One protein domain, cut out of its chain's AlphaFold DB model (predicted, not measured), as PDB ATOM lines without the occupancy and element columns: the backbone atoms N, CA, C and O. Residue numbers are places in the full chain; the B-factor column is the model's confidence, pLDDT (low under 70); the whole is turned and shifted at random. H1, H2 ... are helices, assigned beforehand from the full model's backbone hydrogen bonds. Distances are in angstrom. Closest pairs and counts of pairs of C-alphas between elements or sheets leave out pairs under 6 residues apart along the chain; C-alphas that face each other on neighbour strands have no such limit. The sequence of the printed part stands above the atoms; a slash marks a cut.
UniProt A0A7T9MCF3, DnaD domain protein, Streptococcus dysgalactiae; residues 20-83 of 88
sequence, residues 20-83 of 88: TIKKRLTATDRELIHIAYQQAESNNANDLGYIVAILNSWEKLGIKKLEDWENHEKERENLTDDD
ATOM      1  N   THR A  20      22.871 -18.762  56.618       80.38
ATOM      2  CA  THR A  20      22.661 -17.315  56.738       80.38
ATOM      3  C   THR A  20      21.835 -16.783  55.570       80.38
ATOM      4  O   THR A  20      20.843 -16.088  55.785       80.38
ATOM      5  N   ILE A  21      22.162 -17.176  54.337       76.94
ATOM      6  CA  ILE A  21      21.413 -16.750  53.146       76.94
ATOM      7  C   ILE A  21      20.010 -17.340  53.143       76.94
ATOM      8  O   ILE A  21      19.061 -16.631  52.836       76.94
ATOM      9  N   LYS A  22      19.846 -18.612  53.527       76.00
ATOM     10  CA  LYS A  22      18.517 -19.231  53.648       76.00
ATOM     11  C   LYS A  22      17.616 -18.471  54.621       76.00
ATOM     12  O   LYS A  22      16.458 -18.240  54.298       76.00
ATOM     13  N   LYS A  23      18.146 -18.044  55.773       79.94
ATOM     14  CA  LYS A  23      17.414 -17.196  56.730       79.94
ATOM     15  C   LYS A  23      17.084 -15.815  56.159       79.94
ATOM     16  O   LYS A  23      16.046 -15.255  56.486       79.94
ATOM     17  N   ARG A  24      17.936 -15.256  55.298       72.94
ATOM     18  CA  ARG A  24      17.622 -13.990  54.621       72.94
ATOM     19  C   ARG A  24      16.593 -14.158  53.517       72.94
ATOM     20  O   ARG A  24      15.683 -13.354  53.447       72.94
ATOM     21  N   LEU A  25      16.635 -15.242  52.749       70.56
ATOM     22  CA  LEU A  25      15.623 -15.557  51.732       70.56
ATOM     23  C   LEU A  25      14.206 -15.712  52.304       70.56
ATOM     24  O   LEU A  25      13.243 -15.574  51.560       70.56
ATOM     25  N   THR A  26      14.051 -15.997  53.602       71.56
ATOM     26  CA  THR A  26      12.723 -15.992  54.241       71.56
ATOM     27  C   THR A  26      12.191 -14.590  54.547       71.56
ATOM     28  O   THR A  26      10.999 -14.447  54.786       71.56
ATOM     29  N   ALA A  27      13.056 -13.573  54.563       69.38
ATOM     30  CA  ALA A  27      12.729 -12.202  54.968       69.38
ATOM     31  C   ALA A  27      13.015 -11.148  53.880       69.38
ATOM     32  O   ALA A  27      12.588 -10.005  54.004       69.38
ATOM     33  N   THR A  28      13.745 -11.517  52.830       71.38
ATOM     34  CA  THR A  28      14.277 -10.620  51.804       71.38
ATOM     35  C   THR A  28      14.049 -11.237  50.435       71.38
ATOM     36  O   THR A  28      14.251 -12.440  50.247       71.38
ATOM     37  N   ASP A  29      13.664 -10.397  49.480       79.81
ATOM     38  CA  ASP A  29      13.521 -10.781  48.083       79.81
ATOM     39  C   ASP A  29      14.797 -11.468  47.559       79.81
ATOM     40  O   ASP A  29      15.930 -11.037  47.810       79.81
ATOM     41  N   ARG A  30      14.614 -12.564  46.822       81.25
ATOM     42  CA  ARG A  30      15.710 -13.331  46.229       81.25
ATOM     43  C   ARG A  30      16.508 -12.496  45.228       81.25
ATOM     44  O   ARG A  30      17.716 -12.716  45.105       81.25
ATOM     45  N   GLU A  31      15.861 -11.580  44.519       84.12
ATOM     46  CA  GLU A  31      16.543 -10.716  43.558       84.12
ATOM     47  C   GLU A  31      17.427  -9.686  44.251       84.12
ATOM     48  O   GLU A  31      18.575  -9.521  43.850       84.12
ATOM     49  N   LEU A  32      16.987  -9.109  45.375       86.19
ATOM     50  CA  LEU A  32      17.851  -8.240  46.181       86.19
ATOM     51  C   LEU A  32      19.108  -8.981  46.634       86.19
ATOM     52  O   LEU A  32      20.217  -8.471  46.520       86.19
ATOM     53  N   ILE A  33      18.965 -10.228  47.082       84.19
ATOM     54  CA  ILE A  33      20.134 -11.032  47.442       84.19
ATOM     55  C   ILE A  33      21.075 -11.175  46.240       84.19
ATOM     56  O   ILE A  33      22.276 -10.993  46.410       84.19
ATOM     57  N   HIS A  34      20.558 -11.426  45.031       83.81
ATOM     58  CA  HIS A  34      21.376 -11.490  43.815       83.81
ATOM     59  C   HIS A  34      22.140 -10.197  43.531       83.81
ATOM     60  O   HIS A  34      23.342 -10.248  43.274       83.81
ATOM     61  N   ILE A  35      21.466  -9.058  43.620       88.12
ATOM     62  CA  ILE A  35      22.066  -7.752  43.355       88.12
ATOM     63  C   ILE A  35      23.158  -7.449  44.388       88.12
ATOM     64  O   ILE A  35      24.238  -6.986  44.028       88.12
ATOM     65  N   ALA A  36      22.944  -7.800  45.662       88.06
ATOM     66  CA  ALA A  36      23.964  -7.634  46.700       88.06
ATOM     67  C   ALA A  36      25.227  -8.457  46.399       88.06
ATOM     68  O   ALA A  36      26.337  -7.987  46.645       88.06
ATOM     69  N   TYR A  37      25.074  -9.659  45.827       85.12
ATOM     70  CA  TYR A  37      26.211 -10.446  45.339       85.12
ATOM     71  C   TYR A  37      26.944  -9.749  44.198       85.12
ATOM     72  O   TYR A  37      28.165  -9.651  44.241       85.12
ATOM     73  N   GLN A  38      26.221  -9.260  43.189       85.56
ATOM     74  CA  GLN A  38      26.839  -8.581  42.050       85.56
ATOM     75  C   GLN A  38      27.611  -7.335  42.498       85.56
ATOM     76  O   GLN A  38      28.740  -7.120  42.069       85.56
ATOM     77  N   GLN A  39      27.055  -6.564  43.432       87.38
ATOM     78  CA  GLN A  39      27.725  -5.390  43.986       87.38
ATOM     79  C   GLN A  39      28.943  -5.754  44.850       87.38
ATOM     80  O   GLN A  39      29.966  -5.070  44.797       87.38
ATOM     81  N   ALA A  40      28.870  -6.825  45.641       86.56
ATOM     82  CA  ALA A  40      30.025  -7.357  46.362       86.56
ATOM     83  C   ALA A  40      31.142  -7.788  45.394       86.56
ATOM     84  O   ALA A  40      32.319  -7.507  45.630       86.56
ATOM     85  N   GLU A  41      30.763  -8.390  44.267       83.50
ATOM     86  CA  GLU A  41      31.686  -8.849  43.236       83.50
ATOM     87  C   GLU A  41      32.372  -7.701  42.511       83.50
ATOM     88  O   GLU A  41      33.597  -7.714  42.398       83.50
ATOM     89  N   SER A  42      31.620  -6.683  42.093       84.62
ATOM     90  CA  SER A  42      32.180  -5.464  41.502       84.62
ATOM     91  C   SER A  42      33.164  -4.751  42.438       84.62
ATOM     92  O   SER A  42      34.075  -4.078  41.966       84.62
ATOM     93  N   ASN A  43      33.020  -4.940  43.754       83.19
ATOM     94  CA  ASN A  43      33.911  -4.391  44.777       83.19
ATOM     95  C   ASN A  43      35.071  -5.329  45.168       83.19
ATOM     96  O   ASN A  43      35.808  -5.019  46.102       83.19
ATOM     97  N   ASN A  44      35.242  -6.478  44.499       82.81
ATOM     98  CA  ASN A  44      36.196  -7.533  44.875       82.81
ATOM     99  C   ASN A  44      36.059  -8.016  46.341       82.81
ATOM    100  O   ASN A  44      37.014  -8.530  46.923       82.81
ATOM    101  N   ALA A  45      34.864  -7.902  46.928       83.06
ATOM    102  CA  ALA A  45      34.563  -8.194  48.331       83.06
ATOM    103  C   ALA A  45      33.478  -9.282  48.455       83.06
ATOM    104  O   ALA A  45      32.437  -9.098  49.077       83.06
ATOM    105  N   ASN A  46      33.716 -10.442  47.833       72.50
ATOM    106  CA  ASN A  46      32.768 -11.567  47.724       72.50
ATOM    107  C   ASN A  46      32.624 -12.429  48.997       72.50
ATOM    108  O   ASN A  46      32.384 -13.646  48.929       72.50
ATOM    109  N   ASP A  47      32.812 -11.832  50.168       81.81
ATOM    110  CA  ASP A  47      32.588 -12.495  51.446       81.81
ATOM    111  C   ASP A  47      31.158 -12.269  51.953       81.81
ATOM    112  O   ASP A  47      30.508 -11.260  51.667       81.81
ATOM    113  N   LEU A  48      30.650 -13.240  52.717       82.06
ATOM    114  CA  LEU A  48      29.300 -13.176  53.270       82.06
ATOM    115  C   LEU A  48      29.084 -11.920  54.125       82.06
ATOM    116  O   LEU A  48      27.982 -11.375  54.123       82.06
ATOM    117  N   GLY A  49      30.100 -11.481  54.872       85.06
ATOM    118  CA  GLY A  49      30.001 -10.329  55.763       85.06
ATOM    119  C   GLY A  49      29.683  -9.053  54.991       85.06
ATOM    120  O   GLY A  49      28.776  -8.316  55.377       85.06
ATOM    121  N   TYR A  50      30.357  -8.844  53.864       85.88
ATOM    122  CA  TYR A  50      30.130  -7.708  52.981       85.88
ATOM    123  C   TYR A  50      28.741  -7.748  52.332       85.88
ATOM    124  O   TYR A  50      28.007  -6.762  52.374       85.88
ATOM    125  N   ILE A  51      28.311  -8.912  51.840       86.12
ATOM    126  CA  ILE A  51      26.958  -9.099  51.284       86.12
ATOM    127  C   ILE A  51      25.882  -8.816  52.343       86.12
ATOM    128  O   ILE A  51      24.887  -8.142  52.084       86.12
ATOM    129  N   VAL A  52      26.089  -9.300  53.570       86.75
ATOM    130  CA  VAL A  52      25.207  -9.033  54.712       86.75
ATOM    131  C   VAL A  52      25.174  -7.541  55.054       86.75
ATOM    132  O   VAL A  52      24.101  -7.024  55.369       86.75
ATOM    133  N   ALA A  53      26.308  -6.846  54.972       90.75
ATOM    134  CA  ALA A  53      26.388  -5.410  55.215       90.75
ATOM    135  C   ALA A  53      25.606  -4.601  54.166       90.75
ATOM    136  O   ALA A  53      24.843  -3.716  54.556       90.75
ATOM    137  N   ILE A  54      25.717  -4.950  52.877       90.31
ATOM    138  CA  ILE A  54      24.922  -4.345  51.790       90.31
ATOM    139  C   ILE A  54      23.428  -4.500  52.088       90.31
ATOM    140  O   ILE A  54      22.698  -3.514  52.171       90.31
ATOM    141  N   LEU A  55      22.985  -5.732  52.347       89.06
ATOM    142  CA  LEU A  55      21.581  -6.031  52.623       89.06
ATOM    143  C   LEU A  55      21.056  -5.305  53.878       89.06
ATOM    144  O   LEU A  55      19.928  -4.824  53.877       89.06
ATOM    145  N   ASN A  56      21.865  -5.189  54.937       90.38
ATOM    146  CA  ASN A  56      21.492  -4.424  56.136       90.38
ATOM    147  C   ASN A  56      21.375  -2.920  55.852       90.38
ATOM    148  O   ASN A  56      20.575  -2.236  56.485       90.38
ATOM    149  N   SER A  57      22.208  -2.392  54.954       91.06
ATOM    150  CA  SER A  57      22.131  -0.995  54.528       91.06
ATOM    151  C   SER A  57      20.807  -0.731  53.811       91.06
ATOM    152  O   SER A  57      20.072   0.180  54.182       91.06
ATOM    153  N   TRP A  58      20.449  -1.594  52.861       91.69
ATOM    154  CA  TRP A  58      19.179  -1.519  52.140       91.69
ATOM    155  C   TRP A  58      17.962  -1.647  53.055       91.69
ATOM    156  O   TRP A  58      17.041  -0.843  52.953       91.69
ATOM    157  N   GLU A  59      17.990  -2.565  54.021       89.44
ATOM    158  CA  GLU A  59      16.916  -2.691  55.011       89.44
ATOM    159  C   GLU A  59      16.708  -1.390  55.807       89.44
ATOM    160  O   GLU A  59      15.570  -0.958  56.001       89.44
ATOM    161  N   LYS A  60      17.796  -0.721  56.220       90.75
ATOM    162  CA  LYS A  60      17.733   0.581  56.914       90.75
ATOM    163  C   LYS A  60      17.191   1.705  56.033       90.75
ATOM    164  O   LYS A  60      16.585   2.632  56.562       90.75
ATOM    165  N   LEU A  61      17.397   1.616  54.721       89.50
ATOM    166  CA  LEU A  61      16.839   2.531  53.721       89.50
ATOM    167  C   LEU A  61      15.388   2.186  53.348       89.50
ATOM    168  O   LEU A  61      14.782   2.877  52.539       89.50
ATOM    169  N   GLY A  62      14.812   1.134  53.940       89.06
ATOM    170  CA  GLY A  62      13.449   0.695  53.652       89.06
ATOM    171  C   GLY A  62      13.305  -0.117  52.362       89.06
ATOM    172  O   GLY A  62      12.179  -0.429  51.989       89.06
ATOM    173  N   ILE A  63      14.413  -0.504  51.724       89.69
ATOM    174  CA  ILE A  63      14.440  -1.309  50.499       89.69
ATOM    175  C   ILE A  63      14.156  -2.770  50.864       89.69
ATOM    176  O   ILE A  63      14.977  -3.436  51.500       89.69
ATOM    177  N   LYS A  64      12.976  -3.274  50.488       83.69
ATOM    178  CA  LYS A  64      12.490  -4.615  50.868       83.69
ATOM    179  C   LYS A  64      12.210  -5.525  49.676       83.69
ATOM    180  O   LYS A  64      12.239  -6.746  49.834       83.69
ATOM    181  N   LYS A  65      11.953  -4.945  48.505       85.06
ATOM    182  CA  LYS A  65      11.712  -5.631  47.225       85.06
ATOM    183  C   LYS A  65      12.514  -4.971  46.102       85.06
ATOM    184  O   LYS A  65      13.020  -3.866  46.275       85.06
ATOM    185  N   LEU A  66      12.599  -5.643  44.952       84.69
ATOM    186  CA  LEU A  66      13.328  -5.147  43.780       84.69
ATOM    187  C   LEU A  66      12.931  -3.715  43.388       84.69
ATOM    188  O   LEU A  66      13.800  -2.878  43.184       84.69
ATOM    189  N   GLU A  67      11.630  -3.422  43.342       88.69
ATOM    190  CA  GLU A  67      11.106  -2.103  42.959       88.69
ATOM    191  C   GLU A  67      11.651  -0.967  43.843       88.69
ATOM    192  O   GLU A  67      11.960   0.114  43.347       88.69
ATOM    193  N   ASP A  68      11.820  -1.210  45.148       89.94
ATOM    194  CA  ASP A  68      12.381  -0.208  46.061       89.94
ATOM    195  C   ASP A  68      13.853   0.075  45.717       89.94
ATOM    196  O   ASP A  68      14.310   1.213  45.800       89.94
ATOM    197  N   TRP A  69      14.590  -0.963  45.310       91.56
ATOM    198  CA  TRP A  69      15.988  -0.846  44.905       91.56
ATOM    199  C   TRP A  69      16.126  -0.127  43.562       91.56
ATOM    200  O   TRP A  69      16.946   0.775  43.439       91.56
ATOM    201  N   GLU A  70      15.288  -0.457  42.578       90.94
ATOM    202  CA  GLU A  70      15.280   0.227  41.279       90.94
ATOM    203  C   GLU A  70      14.967   1.721  41.423       90.94
ATOM    204  O   GLU A  70      15.585   2.551  40.757       90.94
ATOM    205  N   ASN A  71      14.021   2.075  42.298       91.44
ATOM    206  CA  ASN A  71      13.715   3.474  42.592       91.44
ATOM    207  C   ASN A  71      14.897   4.169  43.278       91.44
ATOM    208  O   ASN A  71      15.256   5.277  42.887       91.44
ATOM    209  N   HIS A  72      15.548   3.498  44.232       90.38
ATOM    210  CA  HIS A  72      16.733   4.028  44.901       90.38
ATOM    211  C   HIS A  72      17.907   4.278  43.937       90.38
ATOM    212  O   HIS A  72      18.569   5.313  44.036       90.38
ATOM    213  N   GLU A  73      18.167   3.375  42.986       88.69
ATOM    214  CA  GLU A  73      19.221   3.584  41.984       88.69
ATOM    215  C   GLU A  73      18.889   4.736  41.034       88.69
ATOM    216  O   GLU A  73      19.763   5.557  40.768       88.69
ATOM    217  N   LYS A  74      17.632   4.865  40.588       88.31
ATOM    218  CA  LYS A  74      17.202   6.005  39.758       88.31
ATOM    219  C   LYS A  74      17.372   7.338  40.482       88.31
ATOM    220  O   LYS A  74      17.820   8.309  39.885       88.31
ATOM    221  N   GLU A  75      17.012   7.400  41.764       86.44
ATOM    222  CA  GLU A  75      17.233   8.594  42.589       86.44
ATOM    223  C   GLU A  75      18.724   8.925  42.705       86.44
ATOM    224  O   GLU A  75      19.107  10.085  42.565       86.44
ATOM    225  N   ARG A  76      19.577   7.913  42.901       82.00
ATOM    226  CA  ARG A  76      21.034   8.088  42.916       82.00
ATOM    227  C   ARG A  76      21.591   8.598  41.588       82.00
ATOM    228  O   ARG A  76      22.415   9.505  41.618       82.00
ATOM    229  N   GLU A  77      21.176   8.018  40.464       80.75
ATOM    230  CA  GLU A  77      21.598   8.443  39.121       80.75
ATOM    231  C   GLU A  77      21.201   9.902  38.861       80.75
ATOM    232  O   GLU A  77      22.046  10.715  38.487       80.75
ATOM    233  N   ASN A  78      19.957  10.268  39.186       76.75
ATOM    234  CA  ASN A  78      19.469  11.640  39.045       76.75
ATOM    235  C   ASN A  78      20.263  12.639  39.900       76.75
ATOM    236  O   ASN A  78      20.549  13.737  39.435       76.75
ATOM    237  N   LEU A  79      20.646  12.273  41.130       74.31
ATOM    238  CA  LEU A  79      21.493  13.122  41.977       74.31
ATOM    239  C   LEU A  79      22.896  13.307  41.381       74.31
ATOM    240  O   LEU A  79      23.432  14.410  41.409       74.31
ATOM    241  N   THR A  80      23.486  12.252  40.812       61.59
ATOM    242  CA  THR A  80      24.805  12.349  40.165       61.59
ATOM    243  C   THR A  80      24.791  13.132  38.852       61.59
ATOM    244  O   THR A  80      25.820  13.696  38.478       61.59
ATOM    245  N   ASP A  81      23.650  13.183  38.166       58.06
ATOM    246  CA  ASP A  81      23.473  13.980  36.951       58.06
ATOM    247  C   ASP A  81      23.245  15.467  37.271       58.06
ATOM    248  O   ASP A  81      23.802  16.322  36.581       58.06
ATOM    249  N   ASP A  82      22.501  15.790  38.337       55.69
ATOM    250  CA  ASP A  82      22.241  17.176  38.769       55.69
ATOM    251  C   ASP A  82      23.497  17.826  39.393       55.69
ATOM    252  O   ASP A  82      23.827  18.973  39.089       55.69
ATOM    253  N   ASP A  83      24.292  17.064  40.162       53.75
ATOM    254  CA  ASP A  83      25.593  17.515  40.694       53.75
ATOM    255  C   ASP A  83      26.673  17.690  39.597       53.75
ATOM    256  O   ASP A  83      27.690  18.354  39.819       53.75
TER     257      ASP A  83
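Overview. This is residues 20 to 83 of the 88 residues of the protein "DnaD domain protein" of Streptococcus dysgalactiae (UniProt A0A7T9MCF3). Two helices, H2 and H3, cross each other to make the middle of a small body, with the short helix H1 at one side of it. The long last helix, H4, starts at this body and leads away from it as an arm: residues 73 to 83 stick out with nothing beside them and make much of the length. The printed part has 64 residues with four named helices, in the order H1, H2, H3, H4, and no named strand; the class is all helix. By the radius of gyration of the C-alphas, 12.3 A, the whole is compact, yet its outline is elongated, spanning 39 by 25 by 17 A.

Along the chain. H1 is residues 20 to 25, six residues, 8.8 A from first to last C-alpha, and begins with C-alpha 20 at (22.661, -17.315, 56.738). H2 is residues 30 to 42, 18.9 A long, and starts at C-alpha 30 at (15.710, -13.331, 46.229). H3 is residues 48 to 60, 18.3 A long. H4 is residues 66 to 82, the longest helix, 24.6 A from first to last C-alpha, and it ends with C-alpha 82 at (22.241, 17.176, 38.769).

Arrangement. H1 is close to H2 but not clearly touching it; their closest C-alphas, those of Leu 25 and Ile 33, are 7.7 A apart. These two helices run opposite ways at a steep tilt of 49 degrees. H1 and H3 are near each other, with 7 pairs of C-alphas within 10 A. H2 and H3 touch, H3 with residues 50 to 55 alone, and the closest C-alphas, those of Ala 36 and Ile 51, are 5.7 A apart. They run opposite ways at a steep tilt of 58 degrees. H2 and H4 only just touch, only at their ends, with 3 pairs of C-alphas within 8 A, made by residues 31 to 32 of H2 and 66 to 69 of H4. The closest C-alphas there are those of Leu 32 and Leu 66, at 6.0 A, and the helices run the same way at a steep tilt of 41 degrees. H3 and H4 are close but not clearly touching, about perpendicular at 82 degrees, with the C-alphas of Trp 58 and Trp 69 the closest at 7.9 A. H1 and H4 are apart. In H1, H2, H3 and H4 every O i to N i+4 pair is within hydrogen-bond range.

Size, cuts and confidence. The two C-alphas farthest apart, those of Lys 22 and Asp 83, are 39.6 A apart. Residues 73 to 83, of which 73 to 82 belong to H4, stand free; the body without them has 53 residues and spans 25 by 23 by 17 A. The printed part has no cut, and its three links are tight. The mean pLDDT of the printed part is 82.5, and it is under 70 at residue 27 and residues 80 to 83.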